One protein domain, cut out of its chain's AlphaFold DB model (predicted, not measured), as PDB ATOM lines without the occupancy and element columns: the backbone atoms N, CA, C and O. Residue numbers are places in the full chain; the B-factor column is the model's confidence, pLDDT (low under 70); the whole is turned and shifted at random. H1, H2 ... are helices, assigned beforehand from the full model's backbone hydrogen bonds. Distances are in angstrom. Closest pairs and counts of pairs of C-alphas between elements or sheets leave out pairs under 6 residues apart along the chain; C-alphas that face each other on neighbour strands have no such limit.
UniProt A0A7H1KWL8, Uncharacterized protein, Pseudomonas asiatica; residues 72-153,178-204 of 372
ATOM      1  N   ARG A  72     222.669 196.896 171.642       66.44
ATOM      2  CA  ARG A  72     221.695 196.045 172.324       66.44
ATOM      3  C   ARG A  72     222.027 195.954 173.811       66.44
ATOM      4  O   ARG A  72     223.150 195.596 174.158       66.44
ATOM      5  N   LEU A  73     221.035 196.206 174.664       71.12
ATOM      6  CA  LEU A  73     221.135 195.912 176.093       71.12
ATOM      7  C   LEU A  73     221.441 194.429 176.321       71.12
ATOM      8  O   LEU A  73     220.936 193.556 175.598       71.12
ATOM      9  N   GLY A  74     222.269 194.151 177.328       79.19
ATOM     10  CA  GLY A  74     222.538 192.790 177.763       79.19
ATOM     11  C   GLY A  74     221.297 192.170 178.404       79.19
ATOM     12  O   GLY A  74     220.432 192.871 178.925       79.19
ATOM     13  N   GLY A  75     221.212 190.837 178.411       84.44
ATOM     14  CA  GLY A  75     220.088 190.139 179.050       84.44
ATOM     15  C   GLY A  75     219.907 190.524 180.525       84.44
ATOM     16  O   GLY A  75     218.780 190.691 180.975       84.44
ATOM     17  N   ALA A  76     221.005 190.742 181.258       87.94
ATOM     18  CA  ALA A  76     220.962 191.189 182.652       87.94
ATOM     19  C   ALA A  76     220.355 192.597 182.813       87.94
ATOM     20  O   ALA A  76     219.590 192.820 183.747       87.94
ATOM     21  N   ASP A  77     220.643 193.524 181.897       87.88
ATOM     22  CA  ASP A  77     220.123 194.898 181.952       87.88
ATOM     23  C   ASP A  77     218.615 194.933 181.685       87.88
ATOM     24  O   ASP A  77     217.870 195.660 182.340       87.88
ATOM     25  N   ILE A  78     218.152 194.087 180.759       87.31
ATOM     26  CA  ILE A  78     216.727 193.913 180.458       87.31
ATOM     27  C   ILE A  78     216.002 193.337 181.681       87.31
ATOM     28  O   ILE A  78     214.964 193.855 182.087       87.31
ATOM     29  N   VAL A  79     216.576 192.314 182.327       93.38
ATOM     30  CA  VAL A  79     216.029 191.726 183.563       93.38
ATOM     31  C   VAL A  79     215.975 192.759 184.695       93.38
ATOM     32  O   VAL A  79     214.953 192.868 185.373       93.38
ATOM     33  N   LYS A  80     217.025 193.576 184.860       94.19
ATOM     34  CA  LYS A  80     217.049 194.682 185.829       94.19
ATOM     35  C   LYS A  80     215.882 195.642 185.600       94.19
ATOM     36  O   LYS A  80     215.103 195.900 186.517       94.19
ATOM     37  N   ALA A  81     215.773 196.176 184.383       91.06
ATOM     38  CA  ALA A  81     214.742 197.142 184.028       91.06
ATOM     39  C   ALA A  81     213.341 196.545 184.197       91.06
ATOM     40  O   ALA A  81     212.437 197.209 184.698       91.06
ATOM     41  N   TYR A  82     213.164 195.269 183.844       92.12
ATOM     42  CA  TYR A  82     211.897 194.579 184.021       92.12
ATOM     43  C   TYR A  82     211.456 194.550 185.488       92.12
ATOM     44  O   TYR A  82     210.323 194.924 185.777       92.12
ATOM     45  N   HIS A  83     212.343 194.164 186.407       95.00
ATOM     46  CA  HIS A  83     211.990 194.029 187.819       95.00
ATOM     47  C   HIS A  83     211.888 195.353 188.571       95.00
ATOM     48  O   HIS A  83     211.016 195.467 189.425       95.00
ATOM     49  N   LEU A  84     212.711 196.362 188.259       93.81
ATOM     50  CA  LEU A  84     212.628 197.666 188.934       93.81
ATOM     51  C   LEU A  84     211.227 198.280 188.844       93.81
ATOM     52  O   LEU A  84     210.753 198.860 189.813       93.81
ATOM     53  N   ARG A  85     210.531 198.081 187.721       90.19
ATOM     54  CA  ARG A  85     209.174 198.604 187.499       90.19
ATOM     55  C   ARG A  85     208.129 198.038 188.455       90.19
ATOM     56  O   ARG A  85     207.113 198.674 188.699       90.19
ATOM     57  N   SER A  86     208.374 196.852 189.006       91.06
ATOM     58  CA  SER A  86     207.489 196.212 189.985       91.06
ATOM     59  C   SER A  86     207.883 196.507 191.432       91.06
ATOM     60  O   SER A  86     207.311 195.929 192.350       91.06
ATOM     61  N   ILE A  87     208.871 197.375 191.650       92.12
ATOM     62  CA  ILE A  87     209.300 197.828 192.974       92.12
ATOM     63  C   ILE A  87     208.688 199.204 193.236       92.12
ATOM     64  O   ILE A  87     208.566 200.020 192.320       92.12
ATOM     65  N   ALA A  88     208.306 199.466 194.488       91.56
ATOM     66  CA  ALA A  88     207.773 200.759 194.897       91.56
ATOM     67  C   ALA A  88     208.765 201.885 194.568       91.56
ATOM     68  O   ALA A  88     209.958 201.765 194.842       91.56
ATOM     69  N   ALA A  89     208.271 203.000 194.021       89.75
ATOM     70  CA  ALA A  89     209.111 204.105 193.543       89.75
ATOM     71  C   ALA A  89     210.112 204.626 194.594       89.75
ATOM     72  O   ALA A  89     211.220 205.017 194.243       89.75
ATOM     73  N   ALA A  90     209.747 204.581 195.880       92.44
ATOM     74  CA  ALA A  90     210.615 204.991 196.983       92.44
ATOM     75  C   ALA A  90     211.851 204.087 197.179       92.44
ATOM     76  O   ALA A  90     212.854 204.550 197.705       92.44
ATOM     77  N   GLU A  91     211.791 202.821 196.754       91.75
ATOM     78  CA  GLU A  91     212.853 201.818 196.941       91.75
ATOM     79  C   GLU A  91     213.614 201.507 195.639       91.75
ATOM     80  O   GLU A  91     214.675 200.877 195.668       91.75
ATOM     81  N   GLN A  92     213.094 201.935 194.479       90.62
ATOM     82  CA  GLN A  92     213.670 201.631 193.163       90.62
ATOM     83  C   GLN A  92     215.142 202.045 193.051       90.62
ATOM     84  O   GLN A  92     215.957 201.273 192.544       90.62
ATOM     85  N   ASP A  93     215.497 203.229 193.551       90.69
ATOM     86  CA  ASP A  93     216.865 203.752 193.496       90.69
ATOM     87  C   ASP A  93     217.856 202.881 194.282       90.69
ATOM     88  O   ASP A  93     218.969 202.627 193.811       90.69
ATOM     89  N   ASP A  94     217.453 202.379 195.448       94.06
ATOM     90  CA  ASP A  94     218.309 201.549 196.296       94.06
ATOM     91  C   ASP A  94     218.554 200.178 195.659       94.06
ATOM     92  O   ASP A  94     219.697 199.706 195.598       94.06
ATOM     93  N   PHE A  95     217.512 199.566 195.089       95.62
ATOM     94  CA  PHE A  95     217.655 198.326 194.325       95.62
ATOM     95  C   PHE A  95     218.465 198.528 193.043       95.62
ATOM     96  O   PHE A  95     219.296 197.684 192.703       95.62
ATOM     97  N   ALA A  96     218.286 199.655 192.352       93.38
ATOM     98  CA  ALA A  96     219.046 199.977 191.155       93.38
ATOM     99  C   ALA A  96     220.542 200.119 191.463       93.38
ATOM    100  O   ALA A  96     221.355 199.549 190.733       93.38
ATOM    101  N   ARG A  97     220.905 200.829 192.542       94.88
ATOM    102  CA  ARG A  97     222.297 200.970 193.010       94.88
ATOM    103  C   ARG A  97     222.877 199.640 193.469       94.88
ATOM    104  O   ARG A  97     224.006 199.321 193.106       94.88
ATOM    105  N   THR A  98     222.101 198.857 194.218       95.69
ATOM    106  CA  THR A  98     222.504 197.516 194.663       95.69
ATOM    107  C   THR A  98     222.840 196.635 193.471       95.69
ATOM    108  O   THR A  98     223.916 196.045 193.447       95.69
ATOM    109  N   TRP A  99     221.965 196.598 192.460       96.12
ATOM    110  CA  TRP A  99     222.188 195.836 191.233       96.12
ATOM    111  C   TRP A  99     223.452 196.279 190.489       96.12
ATOM    112  O   TRP A  99     224.247 195.430 190.104       96.12
ATOM    113  N   GLU A 100     223.685 197.586 190.320       93.25
ATOM    114  CA  GLU A 100     224.919 198.080 189.680       93.25
ATOM    115  C   GLU A 100     226.178 197.699 190.479       93.25
ATOM    116  O   GLU A 100     227.200 197.315 189.908       93.25
ATOM    117  N   GLY A 101     226.099 197.723 191.814       95.06
ATOM    118  CA  GLY A 101     227.182 197.291 192.702       95.06
ATOM    119  C   GLY A 101     227.524 195.797 192.605       95.06
ATOM    120  O   GLY A 101     228.590 195.367 193.058       95.06
ATOM    121  N   LEU A 102     226.661 194.981 191.988       95.31
ATOM    122  CA  LEU A 102     226.919 193.557 191.779       95.31
ATOM    123  C   LEU A 102     228.024 193.294 190.744       95.31
ATOM    124  O   LEU A 102     228.669 192.240 190.822       95.31
ATOM    125  N   GLY A 103     228.316 194.247 189.853       94.00
ATOM    126  CA  GLY A 103     229.327 194.111 188.801       94.00
ATOM    127  C   GLY A 103     228.875 193.197 187.658       94.00
ATOM    128  O   GLY A 103     227.700 193.177 187.303       94.00
ATOM    129  N   ASP A 104     229.800 192.434 187.063       92.75
ATOM    130  CA  ASP A 104     229.462 191.552 185.938       92.75
ATOM    131  C   ASP A 104     228.572 190.376 186.378       92.75
ATOM    132  O   ASP A 104     228.981 189.494 187.141       92.75
ATOM    133  N   LEU A 105     227.341 190.368 185.864       95.88
ATOM    134  CA  LEU A 105     226.338 189.336 186.112       95.88
ATOM    135  C   LEU A 105     226.309 188.246 185.036       95.88
ATOM    136  O   LEU A 105     225.607 187.252 185.224       95.88
ATOM    137  N   LYS A 106     227.051 188.373 183.924       93.81
ATOM    138  CA  LYS A 106     226.995 187.394 182.823       93.81
ATOM    139  C   LYS A 106     227.255 185.955 183.283       93.81
ATOM    140  O   LYS A 106     226.459 185.084 182.925       93.81
ATOM    141  N   PRO A 107     228.282 185.659 184.108       95.31
ATOM    142  CA  PRO A 107     228.521 184.286 184.546       95.31
ATOM    143  C   PRO A 107     227.393 183.752 185.440       95.31
ATOM    144  O   PRO A 107     227.019 182.585 185.326       95.31
ATOM    145  N   LEU A 108     226.818 184.606 186.296       97.75
ATOM    146  CA  LEU A 108     225.702 184.227 187.158       97.75
ATOM    147  C   LEU A 108     224.431 183.964 186.347       97.75
ATOM    148  O   LEU A 108     223.777 182.944 186.550       97.75
ATOM    149  N   VAL A 109     224.096 184.843 185.400       97.06
ATOM    150  CA  VAL A 109     222.955 184.646 184.499       97.06
ATOM    151  C   VAL A 109     223.124 183.344 183.721       97.06
ATOM    152  O   VAL A 109     222.202 182.534 183.683       97.06
ATOM    153  N   ALA A 110     224.320 183.062 183.198       95.75
ATOM    154  CA  ALA A 110     224.601 181.799 182.525       95.75
ATOM    155  C   ALA A 110     224.417 180.574 183.445       95.75
ATOM    156  O   ALA A 110     223.996 179.518 182.966       95.75
ATOM    157  N   ALA A 111     224.714 180.690 184.744       98.06
ATOM    158  CA  ALA A 111     224.458 179.642 185.733       98.06
ATOM    159  C   ALA A 111     222.958 179.497 186.055       98.06
ATOM    160  O   ALA A 111     222.460 178.372 186.124       98.06
ATOM    161  N   PHE A 112     222.204 180.599 186.164       98.19
ATOM    162  CA  PHE A 112     220.743 180.545 186.283       98.19
ATOM    163  C   PHE A 112     220.121 179.837 185.082       98.19
ATOM    164  O   PHE A 112     219.351 178.899 185.268       98.19
ATOM    165  N   MET A 113     220.516 180.205 183.861       97.75
ATOM    166  CA  MET A 113     220.000 179.567 182.652       97.75
ATOM    167  C   MET A 113     220.255 178.059 182.665       97.75
ATOM    168  O   MET A 113     219.313 177.295 182.476       97.75
ATOM    169  N   LYS A 114     221.478 177.612 182.987       97.75
ATOM    170  CA  LYS A 114     221.813 176.181 183.115       97.75
ATOM    171  C   LYS A 114     220.973 175.488 184.182       97.75
ATOM    172  O   LYS A 114     220.286 174.521 183.869       97.75
ATOM    173  N   SER A 115     220.961 176.010 185.410       97.69
ATOM    174  CA  SER A 115     220.220 175.398 186.522       97.69
ATOM    175  C   SER A 115     218.734 175.227 186.201       97.69
ATOM    176  O   SER A 115     218.158 174.190 186.524       97.69
ATOM    177  N   ARG A 116     218.117 176.205 185.526       96.69
ATOM    178  CA  ARG A 116     216.679 176.220 185.235       96.69
ATOM    179  C   ARG A 116     216.302 175.492 183.945       96.69
ATOM    180  O   ARG A 116     215.162 175.039 183.826       96.69
ATOM    181  N   HIS A 117     217.209 175.372 182.979       97.44
ATOM    182  CA  HIS A 117     216.958 174.682 181.709       97.44
ATOM    183  C   HIS A 117     217.338 173.196 181.752       97.44
ATOM    184  O   HIS A 117     216.626 172.367 181.182       97.44
ATOM    185  N   TRP A 118     218.415 172.843 182.453       97.44
ATOM    186  CA  TRP A 118     218.925 171.475 182.550       97.44
ATOM    187  C   TRP A 118     218.231 170.699 183.672       97.44
ATOM    188  O   TRP A 118     218.844 170.330 184.669       97.44
ATOM    189  N   GLN A 119     216.922 170.501 183.519       96.00
ATOM    190  CA  GLN A 119     216.107 169.670 184.408       96.00
ATOM    191  C   GLN A 119     215.764 168.366 183.694       96.00
ATOM    192  O   GLN A 119     215.186 168.408 182.607       96.00
ATOM    193  N   ARG A 120     216.065 167.206 184.284       94.62
ATOM    194  CA  ARG A 120     215.863 165.893 183.641       94.62
ATOM    195  C   ARG A 120     214.439 165.680 183.124       94.62
ATOM    196  O   ARG A 120     214.268 165.200 182.004       94.62
ATOM    197  N   LEU A 121     213.438 166.058 183.922       94.19
ATOM    198  CA  LEU A 121     212.015 165.891 183.598       94.19
ATOM    199  C   LEU A 121     211.501 166.908 182.569       94.19
ATOM    200  O   LEU A 121     210.490 166.672 181.914       94.19
ATOM    201  N   ARG A 122     212.189 168.044 182.409       94.06
ATOM    202  CA  ARG A 122     211.798 169.118 181.486       94.06
ATOM    203  C   ARG A 122     213.028 169.763 180.862       94.06
ATOM    204  O   ARG A 122     213.296 170.952 181.052       94.06
ATOM    205  N   TRP A 123     213.773 168.956 180.114       96.75
ATOM    206  CA  TRP A 123     215.021 169.404 179.515       96.75
ATOM    207  C   TRP A 123     214.773 170.500 178.484       96.75
ATOM    208  O   TRP A 123     213.972 170.345 177.560       96.75
ATOM    209  N   ARG A 124     215.505 171.601 178.615       96.31
ATOM    210  CA  ARG A 124     215.566 172.680 177.634       96.31
ATOM    211  C   ARG A 124     217.032 172.932 177.322       96.31
ATOM    212  O   ARG A 124     217.855 172.979 178.227       96.31
ATOM    213  N   ASN A 125     217.365 173.117 176.052       95.44
ATOM    214  CA  ASN A 125     218.719 173.535 175.704       95.44
ATOM    215  C   ASN A 125     218.898 175.012 176.075       95.44
ATOM    216  O   ASN A 125     218.004 175.838 175.851       95.44
ATOM    217  N   VAL A 126     220.051 175.331 176.652       95.75
ATOM    218  CA  VAL A 126     220.527 176.708 176.769       95.75
ATOM    219  C   VAL A 126     221.078 177.111 175.405       95.75
ATOM    220  O   VAL A 126     221.707 176.299 174.718       95.75
ATOM    221  N   ALA A 127     220.762 178.332 174.984       93.88
ATOM    222  CA  ALA A 127     221.273 178.909 173.750       93.88
ATOM    223  C   ALA A 127     222.804 178.928 173.762       93.88
ATOM    224  O   ALA A 127     223.411 179.107 174.815       93.88
ATOM    225  N   SER A 128     223.417 178.757 172.593       89.56
ATOM    226  CA  SER A 128     224.870 178.848 172.501       89.56
ATOM    227  C   SER A 128     225.326 180.296 172.619       89.56
ATOM    228  O   SER A 128     224.678 181.181 172.064       89.56
ATOM    229  N   ASP A 129     226.505 180.516 173.201       84.25
ATOM    230  CA  ASP A 129     227.209 181.811 173.168       84.25
ATOM    231  C   ASP A 129     227.359 182.376 171.736       84.25
ATOM    232  O   ASP A 129     227.568 183.572 171.536       84.25
ATOM    233  N   ARG A 130     227.290 181.510 170.713       89.19
ATOM    234  CA  ARG A 130     227.359 181.884 169.290       89.19
ATOM    235  C   ARG A 130     226.044 182.443 168.735       89.19
ATOM    236  O   ARG A 130     226.042 182.940 167.613       89.19
ATOM    237  N   ASP A 131     224.954 182.362 169.494       91.19
ATOM    238  CA  ASP A 131     223.638 182.910 169.158       91.19
ATOM    239  C   ASP A 131     223.155 183.884 170.255       91.19
ATOM    240  O   ASP A 131     222.255 183.573 171.044       91.19
ATOM    241  N   PRO A 132     223.736 185.099 170.312       88.06
ATOM    242  CA  PRO A 132     223.419 186.085 171.347       88.06
ATOM    243  C   PRO A 132     221.971 186.597 171.272       88.06
ATOM    244  O   PRO A 132     221.431 187.096 172.263       88.06
ATOM    245  N   LEU A 133     221.314 186.496 170.107       88.38
ATOM    246  CA  LEU A 133     219.907 186.872 169.968       88.38
ATOM    247  C   LEU A 133     219.025 185.885 170.736       88.38
ATOM    248  O   LEU A 133     218.173 186.306 171.526       88.38
ATOM    249  N   GLN A 134     219.234 184.590 170.500       91.62
ATOM    250  CA  GLN A 134     218.483 183.539 171.166       91.62
ATOM    251  C   GLN A 134     218.825 183.457 172.654       91.62
ATOM    252  O   GLN A 134     217.915 183.285 173.464       91.62
ATOM    253  N   GLU A 135     220.094 183.634 173.031       92.25
ATOM    254  CA  GLU A 135     220.519 183.700 174.435       92.25
ATOM    255  C   GLU A 135     219.760 184.795 175.184       92.25
ATOM    256  O   GLU A 135     219.097 184.524 176.187       92.25
ATOM    257  N   ARG A 136     219.759 186.018 174.646       91.25
ATOM    258  CA  ARG A 136     219.022 187.137 175.235       91.25
ATOM    259  C   ARG A 136     217.531 186.837 175.349       91.25
ATOM    260  O   ARG A 136     216.953 187.071 176.405       91.25
ATOM    261  N   LYS A 137     216.911 186.293 174.296       91.44
ATOM    262  CA  LYS A 137     215.489 185.919 174.324       91.44
ATOM    263  C   LYS A 137     215.203 184.914 175.440       91.44
ATOM    264  O   LYS A 137     214.247 185.094 176.183       91.44
ATOM    265  N   GLN A 138     216.040 183.887 175.591       95.25
ATOM    266  CA  GLN A 138     215.880 182.905 176.662       95.25
ATOM    267  C   GLN A 138     216.043 183.529 178.050       95.25
ATOM    268  O   GLN A 138     215.248 183.214 178.931       95.25
ATOM    269  N   ILE A 139     217.025 184.416 178.240       95.88
ATOM    270  CA  ILE A 139     217.241 185.123 179.511       95.88
ATOM    271  C   ILE A 139     216.002 185.934 179.892       95.88
ATOM    272  O   ILE A 139     215.513 185.801 181.010       95.88
ATOM    273  N   VAL A 140     215.467 186.729 178.963       93.88
ATOM    274  CA  VAL A 140     214.269 187.549 179.204       93.88
ATOM    275  C   VAL A 140     213.066 186.667 179.508       93.88
ATOM    276  O   VAL A 140     212.375 186.882 180.502       93.88
ATOM    277  N   THR A 141     212.841 185.617 178.719       95.06
ATOM    278  CA  THR A 141     211.727 184.707 178.981       95.06
ATOM    279  C   THR A 141     211.843 184.025 180.344       95.06
ATOM    280  O   THR A 141     210.846 183.895 181.048       95.06
ATOM    281  N   GLU A 142     213.033 183.575 180.738       96.38
ATOM    282  CA  GLU A 142     213.207 182.794 181.964       96.38
ATOM    283  C   GLU A 142     213.268 183.648 183.231       96.38
ATOM    284  O   GLU A 142     212.705 183.250 184.251       96.38
ATOM    285  N   LEU A 143     213.957 184.789 183.177       96.75
ATOM    286  CA  LEU A 143     214.224 185.627 184.344       96.75
ATOM    287  C   LEU A 143     213.290 186.832 184.451       96.75
ATOM    288  O   LEU A 143     213.252 187.417 185.518       96.75
ATOM    289  N   ALA A 144     212.523 187.177 183.412       94.44
ATOM    290  CA  ALA A 144     211.520 188.241 183.457       94.44
ATOM    291  C   ALA A 144     210.102 187.715 183.167       94.44
ATOM    292  O   ALA A 144     209.254 187.713 184.053       94.44
ATOM    293  N   GLU A 145     209.822 187.212 181.965       93.00
ATOM    294  CA  GLU A 145     208.439 186.906 181.543       93.00
ATOM    295  C   GLU A 145     207.792 185.743 182.317       93.00
ATOM    296  O   GLU A 145     206.574 185.701 182.463       93.00
ATOM    297  N   ARG A 146     208.589 184.789 182.820       94.12
ATOM    298  CA  ARG A 146     208.126 183.633 183.613       94.12
ATOM    299  C   ARG A 146     208.194 183.848 185.124       94.12
ATOM    300  O   ARG A 146     208.269 182.876 185.880       94.12
ATOM    301  N   THR A 147     208.193 185.101 185.561       95.62
ATOM    302  CA  THR A 147     208.147 185.446 186.983       95.62
ATOM    303  C   THR A 147     206.710 185.583 187.485       95.62
ATOM    304  O   THR A 147     205.784 185.829 186.715       95.62
ATOM    305  N   LEU A 148     206.509 185.334 188.778       95.31
ATOM    306  CA  LEU A 148     205.215 185.420 189.443       95.31
ATOM    307  C   LEU A 148     204.967 186.863 189.897       95.31
ATOM    308  O   LEU A 148     205.756 187.414 190.668       95.31
ATOM    309  N   SER A 149     203.858 187.459 189.467       90.94
ATOM    310  CA  SER A 149     203.424 188.770 189.951       90.94
ATOM    311  C   SER A 149     202.913 188.692 191.393       90.94
ATOM    312  O   SER A 149     202.371 187.668 191.805       90.94
ATOM    313  N   ASP A 150     203.084 189.774 192.153       82.31
ATOM    314  CA  ASP A 150     202.453 189.996 193.467       82.31
ATOM    315  C   ASP A 150     202.731 188.925 194.541       82.31
ATOM    316  O   ASP A 150     201.945 188.728 195.463       82.31
ATOM    317  N   THR A 151     203.871 188.232 194.454       81.38
ATOM    318  CA  THR A 151     204.236 187.156 195.397       81.38
ATOM    319  C   THR A 151     205.042 187.619 196.611       81.38
ATOM    320  O   THR A 151     205.240 186.837 197.538       81.38
ATOM    321  N   GLY A 152     205.489 188.878 196.643       87.62
ATOM    322  CA  GLY A 152     206.440 189.355 197.651       87.62
ATOM    323  C   GLY A 152     207.808 188.670 197.528       87.62
ATOM    324  O   GLY A 152     208.134 188.084 196.497       87.62
ATOM    325  N   ASP A 153     208.632 188.758 198.573       93.81
ATOM    326  CA  ASP A 153     209.940 188.099 198.620       93.81
ATOM    327  C   ASP A 153     209.857 186.722 199.291       93.81
ATOM    328  O   ASP A 153     209.874 186.617 200.517       93.81
ATOM    329  N   ALA A 178     216.701 178.928 196.890       95.31
ATOM    330  CA  ALA A 178     217.017 177.800 196.015       95.31
ATOM    331  C   ALA A 178     217.135 178.279 194.561       95.31
ATOM    332  O   ALA A 178     216.250 178.958 194.052       95.31
ATOM    333  N   MET A 179     218.193 177.898 193.838       95.62
ATOM    334  CA  MET A 179     218.477 178.464 192.502       95.62
ATOM    335  C   MET A 179     217.372 178.185 191.462       95.62
ATOM    336  O   MET A 179     217.162 178.954 190.520       95.62
ATOM    337  N   ARG A 180     216.638 177.081 191.649       95.62
ATOM    338  CA  ARG A 180     215.530 176.645 190.787       95.62
ATOM    339  C   ARG A 180     214.151 177.107 191.261       95.62
ATOM    340  O   ARG A 180     213.164 176.761 190.616       95.62
ATOM    341  N   GLN A 181     214.061 177.871 192.350       95.00
ATOM    342  CA  GLN A 181     212.769 178.321 192.861       95.00
ATOM    343  C   GLN A 181     212.020 179.189 191.833       95.00
ATOM    344  O   GLN A 181     212.655 179.821 190.975       95.00
ATOM    345  N   PRO A 182     210.682 179.266 191.891       95.88
ATOM    346  CA  PRO A 182     209.942 180.294 191.172       95.88
ATOM    347  C   PRO A 182     210.464 181.686 191.541       95.88
ATOM    348  O   PRO A 182     210.734 181.960 192.709       95.88
ATOM    349  N   LEU A 183     210.629 182.549 190.543       97.25
ATOM    350  CA  LEU A 183     211.059 183.927 190.757       97.25
ATOM    351  C   LEU A 183     209.827 184.821 190.839       97.25
ATOM    352  O   LEU A 183     208.945 184.708 189.988       97.25
ATOM    353  N   GLY A 184     209.772 185.694 191.836       97.19
ATOM    354  CA  GLY A 184     208.773 186.754 191.938       97.19
ATOM    355  C   GLY A 184     209.249 188.038 191.259       97.19
ATOM    356  O   GLY A 184     210.423 188.404 191.355       97.19
ATOM    357  N   THR A 185     208.350 188.748 190.580       96.06
ATOM    358  CA  THR A 185     208.696 190.016 189.930       96.06
ATOM    359  C   THR A 185     209.079 191.081 190.962       96.06
ATOM    360  O   THR A 185     208.403 191.248 191.974       96.06
ATOM    361  N   GLY A 186     210.142 191.845 190.702       95.56
ATOM    362  CA  GLY A 186     210.537 192.965 191.554       95.56
ATOM    363  C   GLY A 186     211.506 192.537 192.644       95.56
ATOM    364  O   GLY A 186     212.566 191.985 192.342       95.56
ATOM    365  N   VAL A 187     211.157 192.816 193.903       96.31
ATOM    366  CA  VAL A 187     212.046 192.653 195.066       96.31
ATOM    367  C   VAL A 187     212.641 191.245 195.155       96.31
ATOM    368  O   VAL A 187     213.836 191.113 195.424       96.31
ATOM    369  N   ASN A 188     211.850 190.201 194.883       97.44
ATOM    370  CA  ASN A 188     212.318 188.820 194.979       97.44
ATOM    371  C   ASN A 188     213.456 188.518 194.000       97.44
ATOM    372  O   ASN A 188     214.543 188.154 194.447       97.44
ATOM    373  N   THR A 189     213.270 188.715 192.686       97.50
ATOM    374  CA  THR A 189     214.365 188.472 191.731       97.50
ATOM    375  C   THR A 189     215.590 189.328 192.044       97.50
ATOM    376  O   THR A 189     216.706 188.814 191.975       97.50
ATOM    377  N   MET A 190     215.413 190.596 192.444       96.94
ATOM    378  CA  MET A 190     216.548 191.443 192.831       96.94
ATOM    379  C   MET A 190     217.368 190.805 193.957       96.94
ATOM    380  O   MET A 190     218.586 190.680 193.841       96.94
ATOM    381  N   ARG A 191     216.705 190.335 195.021       97.56
ATOM    382  CA  ARG A 191     217.372 189.707 196.168       97.56
ATOM    383  C   ARG A 191     217.950 188.334 195.845       97.56
ATOM    384  O   ARG A 191     219.047 188.032 196.309       97.56
ATOM    385  N   VAL A 192     217.276 187.531 195.021       98.12
ATOM    386  CA  VAL A 192     217.796 186.246 194.527       98.12
ATOM    387  C   VAL A 192     219.092 186.464 193.741       98.12
ATOM    388  O   VAL A 192     220.092 185.792 194.001       98.12
ATOM    389  N   VAL A 193     219.113 187.429 192.816       98.12
ATOM    390  CA  VAL A 193     220.309 187.762 192.028       98.12
ATOM    391  C   VAL A 193     221.428 188.275 192.934       98.12
ATOM    392  O   VAL A 193     222.553 187.788 192.829       98.12
ATOM    393  N   SER A 194     221.135 189.186 193.869       98.06
ATOM    394  CA  SER A 194     222.126 189.667 194.841       98.06
ATOM    395  C   SER A 194     222.701 188.538 195.700       98.06
ATOM    396  O   SER A 194     223.917 188.467 195.876       98.06
ATOM    397  N   TYR A 195     221.857 187.626 196.192       98.12
ATOM    398  CA  TYR A 195     222.276 186.480 196.997       98.12
ATOM    399  C   TYR A 195     223.231 185.564 196.228       98.12
ATOM    400  O   TYR A 195     224.334 185.285 196.702       98.12
ATOM    401  N   PHE A 196     222.850 185.130 195.023       98.38
ATOM    402  CA  PHE A 196     223.691 184.224 194.244       98.38
ATOM    403  C   PHE A 196     224.942 184.906 193.688       98.38
ATOM    404  O   PHE A 196     225.970 184.243 193.555       98.38
ATOM    405  N   GLN A 197     224.905 186.215 193.414       98.19
ATOM    406  CA  GLN A 197     226.121 186.944 193.059       98.19
ATOM    407  C   GLN A 197     227.069 187.043 194.252       98.19
ATOM    408  O   GLN A 197     228.269 186.851 194.079       98.19
ATOM    409  N   GLY A 198     226.550 187.301 195.456       97.44
ATOM    410  CA  GLY A 198     227.342 187.261 196.684       97.44
ATOM    411  C   GLY A 198     227.998 185.895 196.873       97.44
ATOM    412  O   GLY A 198     229.217 185.811 196.995       97.44
ATOM    413  N   LEU A 199     227.209 184.822 196.774       96.81
ATOM    414  CA  LEU A 199     227.698 183.446 196.871       96.81
ATOM    415  C   LEU A 199     228.773 183.140 195.818       96.81
ATOM    416  O   LEU A 199     229.812 182.566 196.138       96.81
ATOM    417  N   ARG A 200     228.558 183.573 194.570       97.44
ATOM    418  CA  ARG A 200     229.532 183.442 193.483       97.44
ATOM    419  C   ARG A 200     230.831 184.175 193.791       97.44
ATOM    420  O   ARG A 200     231.885 183.576 193.623       97.44
ATOM    421  N   LYS A 201     230.775 185.434 194.227       96.12
ATOM    422  CA  LYS A 201     231.977 186.202 194.582       96.12
ATOM    423  C   LYS A 201     232.740 185.520 195.716       96.12
ATOM    424  O   LYS A 201     233.939 185.315 195.608       96.12
ATOM    425  N   THR A 202     232.041 185.085 196.763       94.38
ATOM    426  CA  THR A 202     232.662 184.413 197.911       94.38
ATOM    427  C   THR A 202     233.319 183.083 197.545       94.38
ATOM    428  O   THR A 202     234.393 182.779 198.056       94.38
ATOM    429  N   LEU A 203     232.684 182.271 196.696       94.50
ATOM    430  CA  LEU A 203     233.170 180.918 196.407       94.50
ATOM    431  C   LEU A 203     234.094 180.848 195.191       94.50
ATOM    432  O   LEU A 203     235.068 180.101 195.206       94.50
ATOM    433  N   LEU A 204     233.765 181.572 194.123       94.50
ATOM    434  CA  LEU A 204     234.319 181.336 192.789       94.50
ATOM    435  C   LEU A 204     235.337 182.402 192.360       94.50
ATOM    436  O   LEU A 204     236.105 182.154 191.430       94.50
TER     437      LEU A 204
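What this domain is: This is residues 72 to 153 and 178 to 204 of the 372 residues of an uncharacterized protein of Pseudomonas asiatica (UniProt A0A7H1KWL8). H1, H2 and H5 form a small bundle, H4 lies side by side with H1, and H3 crosses H4 steeply. The 109 printed residues hold five named helices, H1 to H5 in order, and no named strand: all helix. The whole is compact and rounded, with a radius of gyration of the C-alphas of 13.5 A and spans of 39 by 30 by 28 A.

How they stand to each other: H1, residues 75 to 84, and H2, residues 89 to 101, form a helical hairpin at a shallow tilt of 24 degrees; their closest C-alphas, Leu 84 and Gln 92, are 5.9 A apart. H4, residues 132 to 145, touches H1, closest at the C-alphas of Gly 75 and Arg 136, 5.0 A. Every O i to N i+4 pair is within hydrogen-bond range in H1, H3, residues 106 to 117, and H5, residues 187 to 204; H2 has 7 of 9, H4 9 of 10.

Where its parts are: H1 begins at C-alpha 75 (220.088, 190.139, 179.050). H5, 25.1 A long, ends at C-alpha 204 (234.319, 181.336, 192.789).

The domain as a whole: Residues 154 to 177 are not printed; the gap is 12.8 A. Residue 72 is under pLDDT 70.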